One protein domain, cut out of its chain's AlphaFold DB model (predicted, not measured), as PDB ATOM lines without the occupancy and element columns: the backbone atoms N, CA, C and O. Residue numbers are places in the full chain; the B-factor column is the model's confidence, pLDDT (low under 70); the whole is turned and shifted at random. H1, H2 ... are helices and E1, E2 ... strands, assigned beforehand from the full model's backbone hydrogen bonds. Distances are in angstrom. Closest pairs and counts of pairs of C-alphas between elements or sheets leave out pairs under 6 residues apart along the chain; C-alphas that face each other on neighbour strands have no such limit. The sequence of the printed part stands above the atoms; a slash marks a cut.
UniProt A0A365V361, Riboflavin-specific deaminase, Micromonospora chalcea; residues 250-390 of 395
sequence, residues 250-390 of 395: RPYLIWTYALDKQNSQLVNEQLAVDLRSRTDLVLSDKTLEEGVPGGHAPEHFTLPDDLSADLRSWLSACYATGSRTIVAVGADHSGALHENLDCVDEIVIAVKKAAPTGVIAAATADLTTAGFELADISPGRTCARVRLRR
ATOM      1  N   ARG A 250      48.590  42.100 -33.896       95.50
ATOM      2  CA  ARG A 250      48.164  40.951 -33.081       95.50
ATOM      3  C   ARG A 250      46.685  40.654 -33.379       95.50
ATOM      4  O   ARG A 250      46.030  41.555 -33.890       95.50
ATOM      5  N   PRO A 251      46.112  39.484 -33.064       96.38
ATOM      6  CA  PRO A 251      44.677  39.265 -33.203       96.38
ATOM      7  C   PRO A 251      43.875  40.134 -32.226       96.38
ATOM      8  O   PRO A 251      44.368  40.492 -31.154       96.38
ATOM      9  N   TYR A 252      42.631  40.436 -32.588       96.25
ATOM     10  CA  TYR A 252      41.626  40.993 -31.691       96.25
ATOM     11  C   TYR A 252      41.231  39.923 -30.669       96.25
ATOM     12  O   TYR A 252      40.721  38.862 -31.046       96.25
ATOM     13  N   LEU A 253      41.504  40.178 -29.390       94.88
ATOM     14  CA  LEU A 253      41.326  39.191 -28.329       94.88
ATOM     15  C   LEU A 253      40.008  39.413 -27.582       94.88
ATOM     16  O   LEU A 253      39.827  40.417 -26.887       94.88
ATOM     17  N   ILE A 254      39.113  38.437 -27.705       93.75
ATOM     18  CA  ILE A 254      37.853  38.347 -26.972       93.75
ATOM     19  C   ILE A 254      38.055  37.373 -25.810       93.75
ATOM     20  O   ILE A 254      38.404  36.216 -26.029       93.75
ATOM     21  N   TRP A 255      37.796  37.798 -24.578       92.19
ATOM     22  CA  TRP A 255      37.763  36.902 -23.420       92.19
ATOM     23  C   TRP A 255      36.318  36.676 -22.969       92.19
ATOM     24  O   TRP A 255      35.615  37.624 -22.631       92.19
ATOM     25  N   THR A 256      35.852  35.428 -22.975       89.38
ATOM     26  CA  THR A 256      34.468  35.070 -22.634       89.38
ATOM     27  C   THR A 256      34.413  34.123 -21.439       89.38
ATOM     28  O   THR A 256      35.129  33.124 -21.407       89.38
ATOM     29  N   TYR A 257      33.581  34.415 -20.437       86.31
ATOM     30  CA  TYR A 257      33.418  33.551 -19.262       86.31
ATOM     31  C   TYR A 257      32.066  33.738 -18.564       86.31
ATOM     32  O   TYR A 257      31.456  34.808 -18.589       86.31
ATOM     33  N   ALA A 258      31.599  32.689 -17.892       84.56
ATOM     34  CA  ALA A 258      30.448  32.746 -17.004       84.56
ATOM     35  C   ALA A 258      30.820  33.293 -15.614       84.56
ATOM     36  O   ALA A 258      31.816  32.883 -15.023       84.56
ATOM     37  N   LEU A 259      29.979  34.175 -15.062       77.94
ATOM     38  CA  LEU A 259      30.192  34.823 -13.756       77.94
ATOM     39  C   LEU A 259      29.917  33.897 -12.546       77.94
ATOM     40  O   LEU A 259      30.201  34.258 -11.407       77.94
ATOM     41  N   ASP A 260      29.338  32.715 -12.774       67.81
ATOM     42  CA  ASP A 260      29.045  31.725 -11.730       67.81
ATOM     43  C   ASP A 260      30.272  30.833 -11.459       67.81
ATOM     44  O   ASP A 260      30.926  30.380 -12.397       67.81
ATOM     45  N   LYS A 261      30.554  30.527 -10.187       57.06
ATOM     46  CA  LYS A 261      31.591  29.560  -9.774       57.06
ATOM     47  C   LYS A 261      31.119  28.099  -9.835       57.06
ATOM     48  O   LYS A 261      31.930  27.200  -9.642       57.06
ATOM     49  N   GLN A 262      29.825  27.849 -10.053       54.88
ATOM     50  CA  GLN A 262      29.230  26.511 -10.104       54.88
ATOM     51  C   GLN A 262      28.536  26.253 -11.452       54.88
ATOM     52  O   GLN A 262      27.636  26.983 -11.871       54.88
ATOM     53  N   ASN A 263      28.913  25.161 -12.125       57.31
ATOM     54  CA  ASN A 263      28.418  24.786 -13.460       57.31
ATOM     55  C   ASN A 263      28.647  25.868 -14.540       57.31
ATOM     56  O   ASN A 263      27.842  26.028 -15.459       57.31
ATOM     57  N   SER A 264      29.766  26.590 -14.440       70.56
ATOM     58  CA  SER A 264      30.249  27.583 -15.411       70.56
ATOM     59  C   SER A 264      30.489  26.969 -16.796       70.56
ATOM     60  O   SER A 264      30.261  27.620 -17.812       70.56
ATOM     61  N   GLN A 265      30.913  25.702 -16.827       74.00
ATOM     62  CA  GLN A 265      31.337  24.977 -18.024       74.00
ATOM     63  C   GLN A 265      30.260  24.933 -19.121       74.00
ATOM     64  O   GLN A 265      30.522  25.398 -20.220       74.00
ATOM     65  N   LEU A 266      29.022  24.522 -18.818       74.94
ATOM     66  CA  LEU A 266      27.923  24.491 -19.805       74.94
ATOM     67  C   LEU A 266      27.602  25.875 -20.402       74.94
ATOM     68  O   LEU A 266      27.160  25.993 -21.544       74.94
ATOM     69  N   VAL A 267      27.800  26.945 -19.624       75.19
ATOM     70  CA  VAL A 267      27.583  28.324 -20.087       75.19
ATOM     71  C   VAL A 267      28.749  28.777 -20.972       75.19
ATOM     72  O   VAL A 267      28.517  29.399 -22.006       75.19
ATOM     73  N   ASN A 268      29.981  28.418 -20.605       79.06
ATOM     74  CA  ASN A 268      31.184  28.650 -21.404       79.06
ATOM     75  C   ASN A 268      31.138  27.880 -22.738       79.06
ATOM     76  O   ASN A 268      31.443  28.457 -23.775       79.06
ATOM     77  N   GLU A 269      30.694  26.620 -22.736       78.19
ATOM     78  CA  GLU A 269      30.498  25.795 -23.935       78.19
ATOM     79  C   GLU A 269      29.473  26.428 -24.889       78.19
ATOM     80  O   GLU A 269      29.745  26.563 -26.082       78.19
ATOM     81  N   GLN A 270      28.331  26.905 -24.378       77.69
ATOM     82  CA  GLN A 270      27.338  27.607 -25.200       77.69
ATOM     83  C   GLN A 270      27.880  28.929 -25.772       77.69
ATOM     84  O   GLN A 270      27.633  29.234 -26.937       77.69
ATOM     85  N   LEU A 271      28.634  29.706 -24.985       74.88
ATOM     86  CA  LEU A 271      29.317  30.910 -25.477       74.88
ATOM     87  C   LEU A 271      30.350  30.571 -26.560       74.88
ATOM     88  O   LEU A 271      30.450  31.290 -27.553       74.88
ATOM     89  N   ALA A 272      31.100  29.483 -26.379       76.88
ATOM     90  CA  ALA A 272      32.074  29.013 -27.350       76.88
ATOM     91  C   ALA A 272      31.392  28.608 -28.661       76.88
ATOM     92  O   ALA A 272      31.886  28.986 -29.714       76.88
ATOM     93  N   VAL A 273      30.249  27.912 -28.629       79.75
ATOM     94  CA  VAL A 273      29.467  27.573 -29.837       79.75
ATOM     95  C   VAL A 273      29.026  28.830 -30.595       79.75
ATOM     96  O   VAL A 273      29.261  28.922 -31.801       79.75
ATOM     97  N   ASP A 274      28.442  29.812 -29.902       74.25
ATOM     98  CA  ASP A 274      27.982  31.066 -30.516       74.25
ATOM     99  C   ASP A 274      29.140  31.834 -31.193       74.25
ATOM    100  O   ASP A 274      28.979  32.364 -32.296       74.25
ATOM    101  N   LEU A 275      30.310  31.893 -30.544       82.44
ATOM    102  CA  LEU A 275      31.458  32.696 -30.984       82.44
ATOM    103  C   LEU A 275      32.397  31.966 -31.964       82.44
ATOM    104  O   LEU A 275      32.990  32.623 -32.823       82.44
ATOM    105  N   ARG A 276      32.509  30.629 -31.885       88.50
ATOM    106  CA  ARG A 276      33.353  29.782 -32.759       88.50
ATOM    107  C   ARG A 276      33.110  30.077 -34.237       88.50
ATOM    108  O   ARG A 276      34.053  30.335 -34.974       88.50
ATOM    109  N   SER A 277      31.839  30.151 -34.632       85.38
ATOM    110  CA  SER A 277      31.403  30.359 -36.023       85.38
ATOM    111  C   SER A 277      31.831  31.681 -36.681       85.38
ATOM    112  O   SER A 277      31.554  31.871 -37.859       85.38
ATOM    113  N   ARG A 278      32.446  32.611 -35.935       88.75
ATOM    114  CA  ARG A 278      32.834  33.955 -36.406       88.75
ATOM    115  C   ARG A 278      34.263  34.348 -36.022       88.75
ATOM    116  O   ARG A 278      34.632  35.514 -36.139       88.75
ATOM    117  N   THR A 279      35.036  33.398 -35.508       93.56
ATOM    118  CA  THR A 279      36.351  33.628 -34.906       93.56
ATOM    119  C   THR A 279      37.360  32.704 -35.564       93.56
ATOM    120  O   THR A 279      37.033  31.558 -35.855       93.56
ATOM    121  N   ASP A 280      38.592  33.167 -35.775       95.38
ATOM    122  CA  ASP A 280      39.586  32.326 -36.438       95.38
ATOM    123  C   ASP A 280      40.089  31.214 -35.509       95.38
ATOM    124  O   ASP A 280      40.174  30.064 -35.927       95.38
ATOM    125  N   LEU A 281      40.387  31.550 -34.244       94.00
ATOM    126  CA  LEU A 281      40.870  30.609 -33.227       94.00
ATOM    127  C   LEU A 281      40.042  30.653 -31.942       94.00
ATOM    128  O   LEU A 281      39.653  31.726 -31.471       94.00
ATOM    129  N   VAL A 282      39.869  29.496 -31.310       92.62
ATOM    130  CA  VAL A 282      39.304  29.373 -29.965       92.62
ATOM    131  C   VAL A 282      40.295  28.677 -29.046       92.62
ATOM    132  O   VAL A 282      40.779  27.590 -29.344       92.62
ATOM    133  N   LEU A 283      40.581  29.331 -27.921       89.44
ATOM    134  CA  LEU A 283      41.397  28.819 -26.830       89.44
ATOM    135  C   LEU A 283      40.460  28.424 -25.682       89.44
ATOM    136  O   LEU A 283      39.821  29.291 -25.087       89.44
ATOM    137  N   SER A 284      40.359  27.130 -25.386       85.62
ATOM    138  CA  SER A 284      39.509  26.583 -24.318       85.62
ATOM    139  C   SER A 284      40.254  25.465 -23.607       85.62
ATOM    140  O   SER A 284      40.840  24.611 -24.265       85.62
ATOM    141  N   ASP A 285      40.249  25.464 -22.275       77.88
ATOM    142  CA  ASP A 285      40.901  24.444 -21.437       77.88
ATOM    143  C   ASP A 285      42.363  24.164 -21.863       77.88
ATOM    144  O   ASP A 285      42.841  23.029 -21.863       77.88
ATOM    145  N   LYS A 286      43.080  25.235 -22.250       73.69
ATOM    146  CA  LYS A 286      44.444  25.243 -22.827       73.69
ATOM    147  C   LYS A 286      44.610  24.628 -24.219       73.69
ATOM    148  O   LYS A 286      45.702  24.730 -24.756       73.69
ATOM    149  N   THR A 287      43.564  24.068 -24.818       83.00
ATOM    150  CA  THR A 287      43.585  23.604 -26.212       83.00
ATOM    151  C   THR A 287      43.291  24.766 -27.156       83.00
ATOM    152  O   THR A 287      42.350  25.532 -26.926       83.00
ATOM    153  N   LEU A 288      44.088  24.896 -28.218       88.31
ATOM    154  CA  LEU A 288      43.884  25.865 -29.291       88.31
ATOM    155  C   LEU A 288      43.336  25.174 -30.547       88.31
ATOM    156  O   LEU A 288      43.946  24.249 -31.076       88.31
ATOM    157  N   GLU A 289      42.203  25.652 -31.054       91.12
ATOM    158  CA  GLU A 289      41.537  25.109 -32.244       91.12
ATOM    159  C   GLU A 289      41.147  26.226 -33.220       91.12
ATOM    160  O   GLU A 289      40.994  27.382 -32.820       91.12
ATOM    161  N   GLU A 290      40.910  25.893 -34.493       92.75
ATOM    162  CA  GLU A 290      40.169  26.793 -35.388       92.75
ATOM    163  C   GLU A 290      38.721  26.959 -34.897       92.75
ATOM    164  O   GLU A 290      38.076  25.987 -34.495       92.75
ATOM    165  N   GLY A 291      38.167  28.173 -34.982       91.75
ATOM    166  CA  GLY A 291      36.755  28.405 -34.660       91.75
ATOM    167  C   GLY A 291      35.801  27.667 -35.607       91.75
ATOM    168  O   GLY A 291      34.780  27.129 -35.172       91.75
ATOM    169  N   VAL A 292      36.186  27.556 -36.882       89.81
ATOM    170  CA  VAL A 292      35.572  26.679 -37.885       89.81
ATOM    171  C   VAL A 292      36.645  25.694 -38.376       89.81
ATOM    172  O   VAL A 292      37.512  26.103 -39.145       89.81
ATOM    173  N   PRO A 293      36.625  24.413 -37.955       90.44
ATOM    174  CA  PRO A 293      37.655  23.437 -38.324       90.44
ATOM    175  C   PRO A 293      37.854  23.298 -39.841       90.44
ATOM    176  O   PRO A 293      36.918  22.955 -40.566       90.44
ATOM    177  N   GLY A 294      39.076  23.546 -40.325       89.81
ATOM    178  CA  GLY A 294      39.414  23.523 -41.751       89.81
ATOM    179  C   GLY A 294      38.839  24.690 -42.564       89.81
ATOM    180  O   GLY A 294      38.810  24.612 -43.799       89.81
ATOM    181  N   GLY A 295      38.360  25.747 -41.899       89.44
ATOM    182  CA  GLY A 295      37.771  26.933 -42.520       89.44
ATOM    183  C   GLY A 295      38.795  27.790 -43.266       89.44
ATOM    184  O   GLY A 295      38.500  28.300 -44.347       89.44
ATOM    185  N   HIS A 296      40.021  27.895 -42.750       93.81
ATOM    186  CA  HIS A 296      41.076  28.727 -43.337       93.81
ATOM    187  C   HIS A 296      41.934  27.961 -44.345       93.81
ATOM    188  O   HIS A 296      42.054  26.739 -44.287       93.81
ATOM    189  N   ALA A 297      42.509  28.654 -45.332       89.50
ATOM    190  CA  ALA A 297      43.392  28.027 -46.322       89.50
ATOM    191  C   ALA A 297      44.705  27.555 -45.650       89.50
ATOM    192  O   ALA A 297      45.420  28.401 -45.104       89.50
ATOM    193  N   PRO A 298      45.041  26.249 -45.660       87.25
ATOM    194  CA  PRO A 298      46.139  25.698 -44.855       87.25
ATOM    195  C   PRO A 298      47.532  26.173 -45.297       87.25
ATOM    196  O   PRO A 298      48.468  26.178 -44.506       87.25
ATOM    197  N   GLU A 299      47.680  26.654 -46.533       86.44
ATOM    198  CA  GLU A 299      48.905  27.280 -47.056       86.44
ATOM    199  C   GLU A 299      49.145  28.687 -46.475       86.44
ATOM    200  O   GLU A 299      50.150  29.345 -46.764       86.44
ATOM    201  N   HIS A 300      48.171  29.210 -45.732       83.06
ATOM    202  CA  HIS A 300      48.065  30.612 -45.343       83.06
ATOM    203  C   HIS A 300      47.613  30.838 -43.902       83.06
ATOM    204  O   HIS A 300      47.586  31.990 -43.460       83.06
ATOM    205  N   PHE A 301      47.242  29.763 -43.218       90.50
ATOM    206  CA  PHE A 301      46.771  29.761 -41.853       90.50
ATOM    207  C   PHE A 301      47.326  28.529 -41.148       90.50
ATOM    208  O   PHE A 301      47.210  27.411 -41.653       90.50
ATOM    209  N   THR A 302      47.954  28.716 -39.996       87.31
ATOM    210  CA  THR A 302      48.519  27.610 -39.215       87.31
ATOM    211  C   THR A 302      48.241  27.846 -37.740       87.31
ATOM    212  O   THR A 302      48.430  28.959 -37.243       87.31
ATOM    213  N   LEU A 303      47.796  26.800 -37.041       83.75
ATOM    214  CA  LEU A 303      47.687  26.835 -35.587       83.75
ATOM    215  C   LEU A 303      49.098  27.027 -35.002       83.75
ATOM    216  O   LEU A 303      49.980  26.223 -35.313       83.75
ATOM    217  N   PRO A 304      49.350  28.091 -34.221       80.88
ATOM    218  CA  PRO A 304      50.580  28.203 -33.451       80.88
ATOM    219  C   PRO A 304      50.560  27.198 -32.290       80.88
ATOM    220  O   PRO A 304      49.524  26.605 -31.989       80.88
ATOM    221  N   ASP A 305      51.701  27.044 -31.620       75.69
ATOM    222  CA  ASP A 305      51.786  26.260 -30.386       75.69
ATOM    223  C   ASP A 305      50.840  26.810 -29.293       75.69
ATOM    224  O   ASP A 305      50.401  27.969 -29.335       75.69
ATOM    225  N   ASP A 306      50.554  25.974 -28.290       70.69
ATOM    226  CA  ASP A 306      49.734  26.327 -27.125       70.69
ATOM    227  C   ASP A 306      50.216  27.618 -26.432       70.69
ATOM    228  O   ASP A 306      51.373  28.036 -26.549       70.69
ATOM    229  N   LEU A 307      49.312  28.252 -25.674       70.00
ATOM    230  CA  LEU A 307      49.557  29.529 -24.998       70.00
ATOM    231  C   LEU A 307      50.883  29.529 -24.212       70.00
ATOM    232  O   LEU A 307      51.007  28.903 -23.157       70.00
ATOM    233  N   SER A 308      51.857  30.291 -24.715       68.31
ATOM    234  CA  SER A 308      53.153  30.473 -24.060       68.31
ATOM    235  C   SER A 308      53.036  31.346 -22.802       68.31
ATOM    236  O   SER A 308      52.076  32.099 -22.643       68.31
ATOM    237  N   ALA A 309      54.055  31.310 -21.936       67.88
ATOM    238  CA  ALA A 309      54.115  32.161 -20.743       67.88
ATOM    239  C   ALA A 309      54.111  33.678 -21.047       67.88
ATOM    240  O   ALA A 309      53.759  34.466 -20.174       67.88
ATOM    241  N   ASP A 310      54.475  34.095 -22.268       86.75
ATOM    242  CA  ASP A 310      54.322  35.473 -22.745       86.75
ATOM    243  C   ASP A 310      53.136  35.576 -23.718       86.75
ATOM    244  O   ASP A 310      53.214  35.180 -24.888       86.75
ATOM    245  N   LEU A 311      52.036  36.160 -23.233       88.12
ATOM    246  CA  LEU A 311      50.825  36.390 -24.018       88.12
ATOM    247  C   LEU A 311      51.083  37.290 -25.240       88.12
ATOM    248  O   LEU A 311      50.474  37.074 -26.285       88.12
ATOM    249  N   ARG A 312      51.976  38.287 -25.157       91.12
ATOM    250  CA  ARG A 312      52.219  39.232 -26.265       91.12
ATOM    251  C   ARG A 312      52.977  38.563 -27.397       91.12
ATOM    252  O   ARG A 312      52.585  38.710 -28.556       91.12
ATOM    253  N   SER A 313      54.027  37.814 -27.067       89.94
ATOM    254  CA  SER A 313      54.772  37.029 -28.055       89.94
ATOM    255  C   SER A 313      53.889  35.959 -28.695       89.94
ATOM    256  O   SER A 313      53.902  35.821 -29.919       89.94
ATOM    257  N   TRP A 314      53.047  35.278 -27.909       91.19
ATOM    258  CA  TRP A 314      52.081  34.309 -28.435       91.19
ATOM    259  C   TRP A 314      51.052  34.954 -29.375       91.19
ATOM    260  O   TRP A 314      50.875  34.489 -30.501       91.19
ATOM    261  N   LEU A 315      50.434  36.077 -28.989       93.75
ATOM    262  CA  LEU A 315      49.511  36.815 -29.861       93.75
ATOM    263  C   LEU A 315      50.204  37.293 -31.153       93.75
ATOM    264  O   LEU A 315      49.633  37.182 -32.236       93.75
ATOM    265  N   SER A 316      51.447  37.775 -31.077       93.12
ATOM    266  CA  SER A 316      52.239  38.147 -32.262       93.12
ATOM    267  C   SER A 316      52.477  36.951 -33.199       93.12
ATOM    268  O   SER A 316      52.326  37.079 -34.418       93.12
ATOM    269  N   ALA A 317      52.761  35.766 -32.643       92.12
ATOM    270  CA  ALA A 317      52.889  34.527 -33.409       92.12
ATOM    271  C   ALA A 317      51.567  34.142 -34.097       92.12
ATOM    272  O   ALA A 317      51.562  33.932 -35.307       92.12
ATOM    273  N   CYS A 318      50.437  34.172 -33.377       93.81
ATOM    274  CA  CYS A 318      49.102  33.929 -33.943       93.81
ATOM    275  C   CYS A 318      48.795  34.855 -35.135       93.81
ATOM    276  O   CYS A 318      48.242  34.429 -36.148       93.81
ATOM    277  N   TYR A 319      49.163  36.139 -35.040       95.38
ATOM    278  CA  TYR A 319      48.972  37.091 -36.138       95.38
ATOM    279  C   TYR A 319      49.856  36.783 -37.347       95.38
ATOM    280  O   TYR A 319      49.406  36.917 -38.494       95.38
ATOM    281  N   ALA A 320      51.103  36.373 -37.100       93.44
ATOM    282  CA  ALA A 320      52.051  35.977 -38.134       93.44
ATOM    283  C   ALA A 320      51.611  34.699 -38.869       93.44
ATOM    284  O   ALA A 320      51.773  34.633 -40.087       93.44
ATOM    285  N   THR A 321      50.989  33.740 -38.170       92.50
ATOM    286  CA  THR A 321      50.423  32.522 -38.776       92.50
ATOM    287  C   THR A 321      49.030  32.709 -39.383       92.50
ATOM    288  O   THR A 321      48.488  31.751 -39.921       92.50
ATOM    289  N   GLY A 322      48.463  33.923 -39.359       94.44
ATOM    290  CA  GLY A 322      47.276  34.297 -40.140       94.44
ATOM    291  C   GLY A 322      46.053  34.749 -39.336       94.44
ATOM    292  O   GLY A 322      45.178  35.393 -39.914       94.44
ATOM    293  N   SER A 323      46.000  34.498 -38.024       95.38
ATOM    294  CA  SER A 323      44.852  34.853 -37.175       95.38
ATOM    295  C   SER A 323      44.666  36.367 -37.016       95.38
ATOM    296  O   SER A 323      45.617  37.154 -36.963       95.38
ATOM    297  N   ARG A 324      43.408  36.793 -36.962       96.44
ATOM    298  CA  ARG A 324      42.932  38.167 -36.782       96.44
ATOM    299  C   ARG A 324      41.949  38.287 -35.619       96.44
ATOM    300  O   ARG A 324      41.866  39.368 -35.051       96.44
ATOM    301  N   THR A 325      41.299  37.204 -35.200       96.38
ATOM    302  CA  THR A 325      40.410  37.150 -34.031       96.38
ATOM    303  C   THR A 325      40.649  35.870 -33.229       96.38
ATOM    304  O   THR A 325      40.697  34.778 -33.801       96.38
ATOM    305  N   ILE A 326      40.753  36.003 -31.905       94.75
ATOM    306  CA  ILE A 326      40.841  34.883 -30.956       94.75
ATOM    307  C   ILE A 326      39.762  35.041 -29.888       94.75
ATOM    308  O   ILE A 326      39.588  36.132 -29.342       94.75
ATOM    309  N   VAL A 327      39.086  33.944 -29.544       93.81
ATOM    310  CA  VAL A 327      38.218  33.854 -28.364       93.81
ATOM    311  C   VAL A 327      38.877  32.946 -27.329       93.81
ATOM    312  O   VAL A 327      39.034  31.750 -27.560       93.81
ATOM    313  N   ALA A 328      39.240  33.507 -26.179       91.50
ATOM    314  CA  ALA A 328      39.650  32.753 -25.000       91.50
ATOM    315  C   ALA A 328      38.420  32.468 -24.126       91.50
ATOM    316  O   ALA A 328      37.702  33.393 -23.744       91.50
ATOM    317  N   VAL A 329      38.173  31.196 -23.821       88.62
ATOM    318  CA  VAL A 329      36.979  30.715 -23.119       88.62
ATOM    319  C   VAL A 329      37.323  30.326 -21.681       88.62
ATOM    320  O   VAL A 329      38.282  29.605 -21.422       88.62
ATOM    321  N   GLY A 330      36.492  30.766 -20.739       82.88
ATOM    322  CA  GLY A 330      36.518  30.325 -19.349       82.88
ATOM    323  C   GLY A 330      37.476  31.086 -18.432       82.88
ATOM    324  O   GLY A 330      38.065  32.114 -18.780       82.88
ATOM    325  N   ALA A 331      37.571  30.586 -17.198       71.56
ATOM    326  CA  ALA A 331      38.343  31.196 -16.119       71.56
ATOM    327  C   ALA A 331      39.778  30.649 -16.009       71.56
ATOM    328  O   ALA A 331      40.607  31.270 -15.351       71.56
ATOM    329  N   ASP A 332      40.112  29.547 -16.678       71.06
ATOM    330  CA  ASP A 332      41.443  28.922 -16.618       71.06
ATOM    331  C   ASP A 332      42.549  29.830 -17.176       71.06
ATOM    332  O   ASP A 332      43.690  29.801 -16.715       71.06
ATOM    333  N   HIS A 333      42.187  30.705 -18.115       69.25
ATOM    334  CA  HIS A 333      43.062  31.737 -18.670       69.25
ATOM    335  C   HIS A 333      43.001  33.066 -17.895       69.25
ATOM    336  O   HIS A 333      43.776  33.977 -18.183       69.25
ATOM    337  N   SER A 334      42.116  33.191 -16.895       71.19
ATOM    338  CA  SER A 334      41.835  34.465 -16.215       71.19
ATOM    339  C   SER A 334      43.056  35.085 -15.545       71.19
ATOM    340  O   SER A 334      43.175  36.297 -15.593       71.19
ATOM    341  N   GLY A 335      43.982  34.301 -14.983       75.44
ATOM    342  CA  GLY A 335      45.213  34.834 -14.380       75.44
ATOM    343  C   GLY A 335      46.066  35.596 -15.397       75.44
ATOM    344  O   GLY A 335      46.243  36.807 -15.281       75.44
ATOM    345  N   ALA A 336      46.494  34.910 -16.461       78.38
ATOM    346  CA  ALA A 336      47.309  35.503 -17.522       78.38
ATOM    347  C   ALA A 336      46.600  36.666 -18.247       78.38
ATOM    348  O   ALA A 336      47.248  37.641 -18.631       78.38
ATOM    349  N   LEU A 337      45.273  36.588 -18.416       83.94
ATOM    350  CA  LEU A 337      44.469  37.642 -19.045       83.94
ATOM    351  C   LEU A 337      44.211  38.838 -18.111       83.94
ATOM    352  O   LEU A 337      44.221  39.972 -18.583       83.94
ATOM    353  N   HIS A 338      44.040  38.626 -16.801       81.88
ATOM    354  CA  HIS A 338      43.947  39.699 -15.803       81.88
ATOM    355  C   HIS A 338      45.269  40.461 -15.659       81.88
ATOM    356  O   HIS A 338      45.259  41.684 -15.534       81.88
ATOM    357  N   GLU A 339      46.401  39.761 -15.719       84.62
ATOM    358  CA  GLU A 339      47.738  40.370 -15.699       84.62
ATOM    359  C   GLU A 339      48.051  41.157 -16.988       84.62
ATOM    360  O   GLU A 339      48.908  42.038 -16.978       84.62
ATOM    361  N   ASN A 340      47.332  40.889 -18.087       87.44
ATOM    362  CA  ASN A 340      47.549  41.491 -19.408       87.44
ATOM    363  C   ASN A 340      46.254  42.066 -20.023       87.44
ATOM    364  O   ASN A 340      46.003  41.922 -21.223       87.44
ATOM    365  N   LEU A 341      45.415  42.734 -19.221       88.50
ATOM    366  CA  LEU A 341      44.123  43.283 -19.678       88.50
ATOM    367  C   LEU A 341      44.234  44.299 -20.830       88.50
ATOM    368  O   LEU A 341      43.249  44.534 -21.524       88.50
ATOM    369  N   ASP A 342      45.398  44.906 -21.061       88.31
ATOM    370  CA  ASP A 342      45.652  45.794 -22.205       88.31
ATOM    371  C   ASP A 342      45.775  45.040 -23.546       88.31
ATOM    372  O   ASP A 342      45.595  45.628 -24.618       88.31
ATOM    373  N   CYS A 343      46.048  43.733 -23.493       90.50
ATOM    374  CA  CYS A 343      46.033  42.839 -24.650       90.50
ATOM    375  C   CYS A 343      44.618  42.357 -24.999       90.50
ATOM    376  O   CYS A 343      44.400  41.936 -26.133       90.50
ATOM    377  N   VAL A 344      43.675  42.425 -24.052       92.75
ATOM    378  CA  VAL A 344      42.264  42.065 -24.242       92.75
ATOM    379  C   VAL A 344      41.504  43.253 -24.838       92.75
ATOM    380  O   VAL A 344      41.556  44.374 -24.322       92.75
ATOM    381  N   ASP A 345      40.790  43.003 -25.934       93.94
ATOM    382  CA  ASP A 345      40.053  44.018 -26.689       93.94
ATOM    383  C   ASP A 345      38.550  44.023 -26.334       93.94
ATOM    384  O   ASP A 345      37.929  45.086 -26.239       93.94
ATOM    385  N   GLU A 346      37.970  42.847 -26.066       93.12
ATOM    386  CA  GLU A 346      36.578  42.680 -25.629       93.12
ATOM    387  C   GLU A 346      36.450  41.604 -24.540       93.12
ATOM    388  O   GLU A 346      37.127  40.578 -24.583       93.12
ATOM    389  N   ILE A 347      35.557  41.821 -23.573       91.44
ATOM    390  CA  ILE A 347      35.189  40.854 -22.536       91.44
ATOM    391  C   ILE A 347      33.690  40.558 -22.651       91.44
ATOM    392  O   ILE A 347      32.868  41.474 -22.676       91.44
ATOM    393  N   VAL A 348      33.323  39.277 -22.690       89.81
ATOM    394  CA  VAL A 348      31.933  38.807 -22.754       89.81
ATOM    395  C   VAL A 348      31.617  38.014 -21.489       89.81
ATOM    396  O   VAL A 348      32.048  36.875 -21.323       89.81
ATOM    397  N   ILE A 349      30.853  38.614 -20.581       87.44
ATOM    398  CA  ILE A 349      30.484  38.000 -19.303       87.44
ATOM    399  C   ILE A 349      29.088  37.395 -19.426       87.44
ATOM    400  O   ILE A 349      28.110  38.112 -19.652       87.44
ATOM    401  N   ALA A 350      28.964  36.083 -19.237       86.31
ATOM    402  CA  ALA A 350      27.669  35.419 -19.140       86.31
ATOM    403  C   ALA A 350      27.183  35.363 -17.686       86.31
ATOM    404  O   ALA A 350      27.698  34.620 -16.846       86.31
ATOM    405  N   VAL A 351      26.131  36.120 -17.392       83.44
ATOM    406  CA  VAL A 351      25.430  36.103 -16.108       83.44
ATOM    407  C   VAL A 351      24.277  35.109 -16.207       83.44
ATOM    408  O   VAL A 351      23.244  35.381 -16.820       83.44
ATOM    409  N   LYS A 352      24.462  33.918 -15.637       78.38
ATOM    410  CA  LYS A 352      23.445  32.857 -15.570       78.38
ATOM    411  C   LYS A 352      22.144  33.386 -14.957       78.38
ATOM    412  O   LYS A 352      22.166  34.070 -13.936       78.38
ATOM    413  N   LYS A 353      21.000  33.051 -15.561       76.06
ATOM    414  CA  LYS A 353      19.689  33.419 -15.012       76.06
ATOM    415  C   LYS A 353      19.421  32.616 -13.737       76.06
ATOM    416  O   LYS A 353      19.273  31.398 -13.789       76.06
ATOM    417  N   ALA A 354      19.359  33.314 -12.608       69.75
ATOM    418  CA  ALA A 354      18.973  32.772 -11.309       69.75
ATOM    419  C   ALA A 354      17.513  33.127 -10.973       69.75
ATOM    420  O   ALA A 354      16.899  33.976 -11.623       69.75
ATOM    421  N   ALA A 355      16.956  32.494  -9.937       67.50
ATOM    422  CA  ALA A 355      15.696  32.943  -9.345       67.50
ATOM    423  C   ALA A 355      15.856  34.365  -8.752       67.50
ATOM    424  O   ALA A 355      16.958  34.697  -8.313       67.50
ATOM    425  N   PRO A 356      14.789  35.189  -8.664       64.06
ATOM    426  CA  PRO A 356      14.884  36.584  -8.204       64.06
ATOM    427  C   PRO A 356      15.478  36.786  -6.800       64.06
ATOM    428  O   PRO A 356      15.920  37.881  -6.474       64.06
ATOM    429  N   THR A 357      15.481  35.743  -5.968       63.03
ATOM    430  CA  THR A 357      16.019  35.725  -4.598       63.03
ATOM    431  C   THR A 357      17.370  35.002  -4.481       63.03
ATOM    432  O   THR A 357      17.835  34.739  -3.373       63.03
ATOM    433  N   GLY A 358      18.001  34.643  -5.602       58.88
ATOM    434  CA  GLY A 358      19.307  33.986  -5.622       58.88
ATOM    435  C   GLY A 358      20.460  34.964  -5.384       58.88
ATOM    436  O   GLY A 358      20.501  36.044  -5.970       58.88
ATOM    437  N   VAL A 359      21.441  34.561  -4.573       57.38
ATOM    438  CA  VAL A 359      22.700  35.303  -4.430       57.38
ATOM    439  C   VAL A 359      23.520  35.135  -5.709       57.38
ATOM    440  O   VAL A 359      24.072  34.065  -5.962       57.38
ATOM    441  N   ILE A 360      23.634  36.197  -6.506       57.31
ATOM    442  CA  ILE A 360      24.639  36.268  -7.571       57.31
ATOM    443  C   ILE A 360      25.980  36.544  -6.888       57.31
ATOM    444  O   ILE A 360      26.231  37.657  -6.430       57.31
ATOM    445  N   ALA A 361      26.837  35.527  -6.799       55.06
ATOM    446  CA  ALA A 361      28.180  35.640  -6.234       55.06
ATOM    447  C   ALA A 361      29.132  36.375  -7.201       55.06
ATOM    448  O   ALA A 361      30.076  35.792  -7.730       55.06
ATOM    449  N   ALA A 362      28.862  37.658  -7.449       54.69
ATOM    450  CA  ALA A 362      29.677  38.511  -8.303       54.69
ATOM    451  C   ALA A 362      31.023  38.813  -7.626       54.69
ATOM    452  O   ALA A 362      31.109  39.624  -6.706       54.69
ATOM    453  N   ALA A 363      32.075  38.146  -8.095       50.56
ATOM    454  CA  ALA A 363      33.455  38.422  -7.721       50.56
ATOM    455  C   ALA A 363      34.286  38.627  -8.992       50.56
ATOM    456  O   ALA A 363      34.942  37.709  -9.475       50.56
ATOM    457  N   THR A 364      34.245  39.846  -9.521       54.78
ATOM    458  CA  THR A 364      35.152  40.336 -10.564       54.78
ATOM    459  C   THR A 364      35.748  41.654 -10.097       54.78
ATOM    460  O   THR A 364      35.050  42.458  -9.480       54.78
ATOM    461  N   ALA A 365      37.028  41.880 -10.398       55.25
ATOM    462  CA  ALA A 365      37.638  43.199 -10.252       55.25
ATOM    463  C   ALA A 365      36.845  44.248 -11.053       55.25
ATOM    464  O   ALA A 365      36.146  43.899 -12.007       55.25
ATOM    465  N   ASP A 366      36.960  45.525 -10.687       60.78
ATOM    466  CA  ASP A 366      36.281  46.601 -11.409       60.78
ATOM    467  C   ASP A 366      36.913  46.816 -12.796       60.78
ATOM    468  O   ASP A 366      37.843  47.604 -12.980       60.78
ATOM    469  N   LEU A 367      36.392  46.090 -13.787       66.12
ATOM    470  CA  LEU A 367      36.845  46.138 -15.176       66.12
ATOM    471  C   LEU A 367      36.634  47.519 -15.819       66.12
ATOM    472  O   LEU A 367      37.317  47.826 -16.795       66.12
ATOM    473  N   THR A 368      35.763  48.374 -15.266       62.56
ATOM    474  CA  THR A 368      35.591  49.745 -15.775       62.56
ATOM    475  C   THR A 368      36.840  50.587 -15.503       62.56
ATOM    476  O   THR A 368      37.324  51.286 -16.395       62.56
ATOM    477  N   THR A 369      37.480  50.405 -14.339       61.62
ATOM    478  CA  THR A 369      38.771  51.047 -14.014       61.62
ATOM    479  C   THR A 369      39.939  50.543 -14.869       61.62
ATOM    480  O   THR A 369      40.938  51.244 -15.011       61.62
ATOM    481  N   ALA A 370      39.805  49.376 -15.512       76.00
ATOM    482  CA  ALA A 370      40.780  48.841 -16.469       76.00
ATOM    483  C   ALA A 370      40.603  49.394 -17.905       76.00
ATOM    484  O   ALA A 370      41.235  48.905 -18.853       76.00
ATOM    485  N   GLY A 371      39.752  50.412 -18.084       84.50
ATOM    486  CA  GLY A 371      39.515  51.080 -19.363       84.50
ATOM    487  C   GLY A 371      38.659  50.263 -20.331       84.50
ATOM    488  O   GLY A 371      38.926  50.286 -21.532       84.50
ATOM    489  N   PHE A 372      37.680  49.517 -19.812       89.12
ATOM    490  CA  PHE A 372      36.607  48.916 -20.604       89.12
ATOM    491  C   PHE A 372      35.297  49.677 -20.389       89.12
ATOM    492  O   PHE A 372      34.944  50.025 -19.264       89.12
ATOM    493  N   GLU A 373      34.546  49.868 -21.466       90.19
ATOM    494  CA  GLU A 373      33.224  50.490 -21.469       90.19
ATOM    495  C   GLU A 373      32.139  49.440 -21.725       90.19
ATOM    496  O   GLU A 373      32.374  48.422 -22.384       90.19
ATOM    497  N   LEU A 374      30.932  49.679 -21.209       89.44
ATOM    498  CA  LEU A 374      29.782  48.816 -21.459       89.44
ATOM    499  C   LEU A 374      29.287  49.000 -22.901       89.44
ATOM    500  O   LEU A 374      28.776  50.061 -23.245       89.44
ATOM    501  N   ALA A 375      29.408  47.955 -23.720       88.81
ATOM    502  CA  ALA A 375      29.027  47.977 -25.131       88.81
ATOM    503  C   ALA A 375      27.616  47.418 -25.393       88.81
ATOM    504  O   ALA A 375      26.921  47.911 -26.276       88.81
ATOM    505  N   ASP A 376      27.194  46.380 -24.659       89.38
ATOM    506  CA  ASP A 376      25.870  45.747 -24.800       89.38
ATOM    507  C   ASP A 376      25.480  44.962 -23.532       89.38
ATOM    508  O   ASP A 376      26.340  44.405 -22.841       89.38
ATOM    509  N   ILE A 377      24.172  44.864 -23.269       90.31
ATOM    510  CA  ILE A 377      23.579  43.880 -22.354       90.31
ATOM    511  C   ILE A 377      22.441  43.165 -23.091       90.31
ATOM    512  O   ILE A 377      21.321  43.673 -23.168       90.31
ATOM    513  N   SER A 378      22.701  41.948 -23.572       88.31
ATOM    514  CA  SER A 378      21.731  41.156 -24.335       88.31
ATOM    515  C   SER A 378      21.177  39.963 -23.530       88.31
ATOM    516  O   SER A 378      21.938  39.115 -23.050       88.31
ATOM    517  N   PRO A 379      19.843  39.833 -23.365       87.31
ATOM    518  CA  PRO A 379      19.241  38.697 -22.671       87.31
ATOM    519  C   PRO A 379      19.203  37.447 -23.566       87.31
ATOM    520  O   PRO A 379      18.531  37.417 -24.592       87.31
ATOM    521  N   GLY A 380      19.867  36.370 -23.144       79.31
ATOM    522  CA  GLY A 380      19.764  35.038 -23.747       79.31
ATOM    523  C   GLY A 380      18.727  34.145 -23.054       79.31
ATOM    524  O   GLY A 380      18.059  34.543 -22.093       79.31
ATOM    525  N   ARG A 381      18.578  32.894 -23.516       78.19
ATOM    526  CA  ARG A 381      17.655  31.920 -22.895       78.19
ATOM    527  C   ARG A 381      18.103  31.506 -21.487       78.19
ATOM    528  O   ARG A 381      17.286  31.518 -20.574       78.19
ATOM    529  N   THR A 382      19.388  31.192 -21.313       77.12
ATOM    530  CA  THR A 382      19.979  30.625 -20.082       77.12
ATOM    531  C   THR A 382      20.813  31.623 -19.270       77.12
ATOM    532  O   THR A 382      20.941  31.487 -18.054       77.12
ATOM    533  N   CYS A 383      21.350  32.657 -19.915       80.94
ATOM    534  CA  CYS A 383      22.132  33.734 -19.308       80.94
ATOM    535  C   CYS A 383      21.750  35.089 -19.922       80.94
ATOM    536  O   CYS A 383      21.169  35.137 -21.004       80.94
ATOM    537  N   ALA A 384      22.067  36.189 -19.246       86.44
ATOM    538  CA  ALA A 384      22.284  37.479 -19.894       86.44
ATOM    539  C   ALA A 384      23.768  37.593 -20.271       86.44
ATOM    540  O   ALA A 384      24.623  37.098 -19.536       86.44
ATOM    541  N   ARG A 385      24.080  38.233 -21.397       88.31
ATOM    542  CA  ARG A 385      25.453  38.537 -21.812       88.31
ATOM    543  C   ARG A 385      25.719  40.015 -21.595       88.31
ATOM    544  O   ARG A 385      24.957  40.844 -22.079       88.31
ATOM    545  N   VAL A 386      26.796  40.328 -20.889       89.50
ATOM    546  CA  VAL A 386      27.324  41.685 -20.731       89.50
ATOM    547  C   VAL A 386      28.585  41.769 -21.579       89.50
ATOM    548  O   VAL A 386      29.522  41.004 -21.356       89.50
ATOM    549  N   ARG A 387      28.603  42.661 -22.568       90.69
ATOM    550  CA  ARG A 387      29.773  42.897 -23.420       90.69
ATOM    551  C   ARG A 387      30.452  44.178 -22.971       90.69
ATOM    552  O   ARG A 387      29.842  45.245 -22.995       90.69
ATOM    553  N   LEU A 388      31.710  44.059 -22.575       91.56
ATOM    554  CA  LEU A 388      32.584  45.170 -22.231       91.56
ATOM    555  C   LEU A 388      33.640  45.286 -23.325       91.56
ATOM    556  O   LEU A 388      34.265  44.289 -23.678       91.56
ATOM    557  N   ARG A 389      33.866  46.475 -23.870       90.44
ATOM    558  CA  ARG A 389      34.840  46.691 -24.945       90.44
ATOM    559  C   ARG A 389      35.800  47.797 -24.550       90.44
ATOM    560  O   ARG A 389      35.387  48.797 -23.972       90.44
ATOM    561  N   ARG A 390      37.083  47.635 -24.865       87.31
ATOM    562  CA  ARG A 390      38.029  48.746 -24.765       87.31
ATOM    563  C   ARG A 390      37.667  49.763 -25.855       87.31
ATOM    564  O   ARG A 390      37.647  49.358 -27.022       87.31
TER     565      ARG A 390
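AT A GLANCE: This is residues 250 to 390 of the 395 residues of the protein "Riboflavin-specific deaminase" of Micromonospora chalcea (UniProt A0A365V361). A twisted sheet of seven strands curls round one helix, H1, which packs on it, while two smaller helices, H2 and H3, only graze the sheet. Two long loops, residues 291 to 310 and 353 to 372, reach out to the two ends of the longest axis. The printed part has 141 residues with three named helices and seven named strands, in the order E1 H1 E2 E3 H2 E4 H3 E5 E6 E7; the sheet is mixed, in the order E3 E2 E4 E1 E5 E7 E6. The class is mixed, helices and strands, with 70 residues in named elements, under half. The whole is compact, with a radius of gyration of the C-alphas of 15.3 A, yet elongated, spanning 54 by 30 by 24 A.

HOW THE PARTS SIT: Start at E1, residues 252 to 258, an inner strand. On one side it is parallel to E4, residues 325 to 329, where N 254 and O 326 are 2.9 A apart; on the other side it is parallel to E5, residues 346 to 352, with N 348 and O 255 at 2.8 A. The other neighbour of E4 is E2, residues 281 to 284, parallel to it; look for N 329 and O 283, within hydrogen-bond range at 2.8 A. E2 forms a hairpin with the edge strand E3, residues 287 to 290, with N 282 and O 289 at 2.8 A. The other neighbour of E5 is E7, residues 383 to 389, antiparallel to it, with N 349 and O 386 within hydrogen-bond range at 2.8 A. E7 forms a hairpin with the edge strand E6, residues 373 to 379, with N 378 and O 385 at 2.9 A. H1, residues 264 to 276, is on the sheet, and the two make two layers, a helix on one face of a sheet; its closest C-alphas to E1 are those of Ser 264 and Ala 258, 5.4 A apart. E1, H1 and E2 make a split strand-helix-strand unit, two parallel strands joined through a helix, with E4 between them; its crossover is right-handed. So is that of the split unit E4, H3 and E5, with E1 between, where H3 is residues 334 to 339. H2, residues 311 to 320, grazes the sheet with residues 315 to 319, and H3 with 334 to 337. H2 and H3 are close but not clearly touching, the closest C-alphas, Leu 311 and Ala 336, being 7.4 A apart. In H1, H2 and H3 every O i to N i+4 pair is within hydrogen-bond range.

IN THESE COORDINATES: Find C-alpha 252 at (41.626, 40.993, -31.691); from there E1 runs 20.2 A. H1 begins at C-alpha 264, (30.249, 27.583, -15.411), and runs 17.8 A; H2 runs 14.2 A. E5 runs 19.2 A, E6 18.3 A and E7 19.0 A, ending at C-alpha 389, (34.840, 46.691, -24.945).

THE WHOLE: The C-alphas farthest apart are those of Glu 299 and Thr 357, 54.4 A. The printed part has no cut. The links E3 to H2 and E5 to E6 are long. The mean pLDDT of the printed part is 82.2; look for values under 70 at residues 260 to 263, 308 to 309, 333 and 354 to 369.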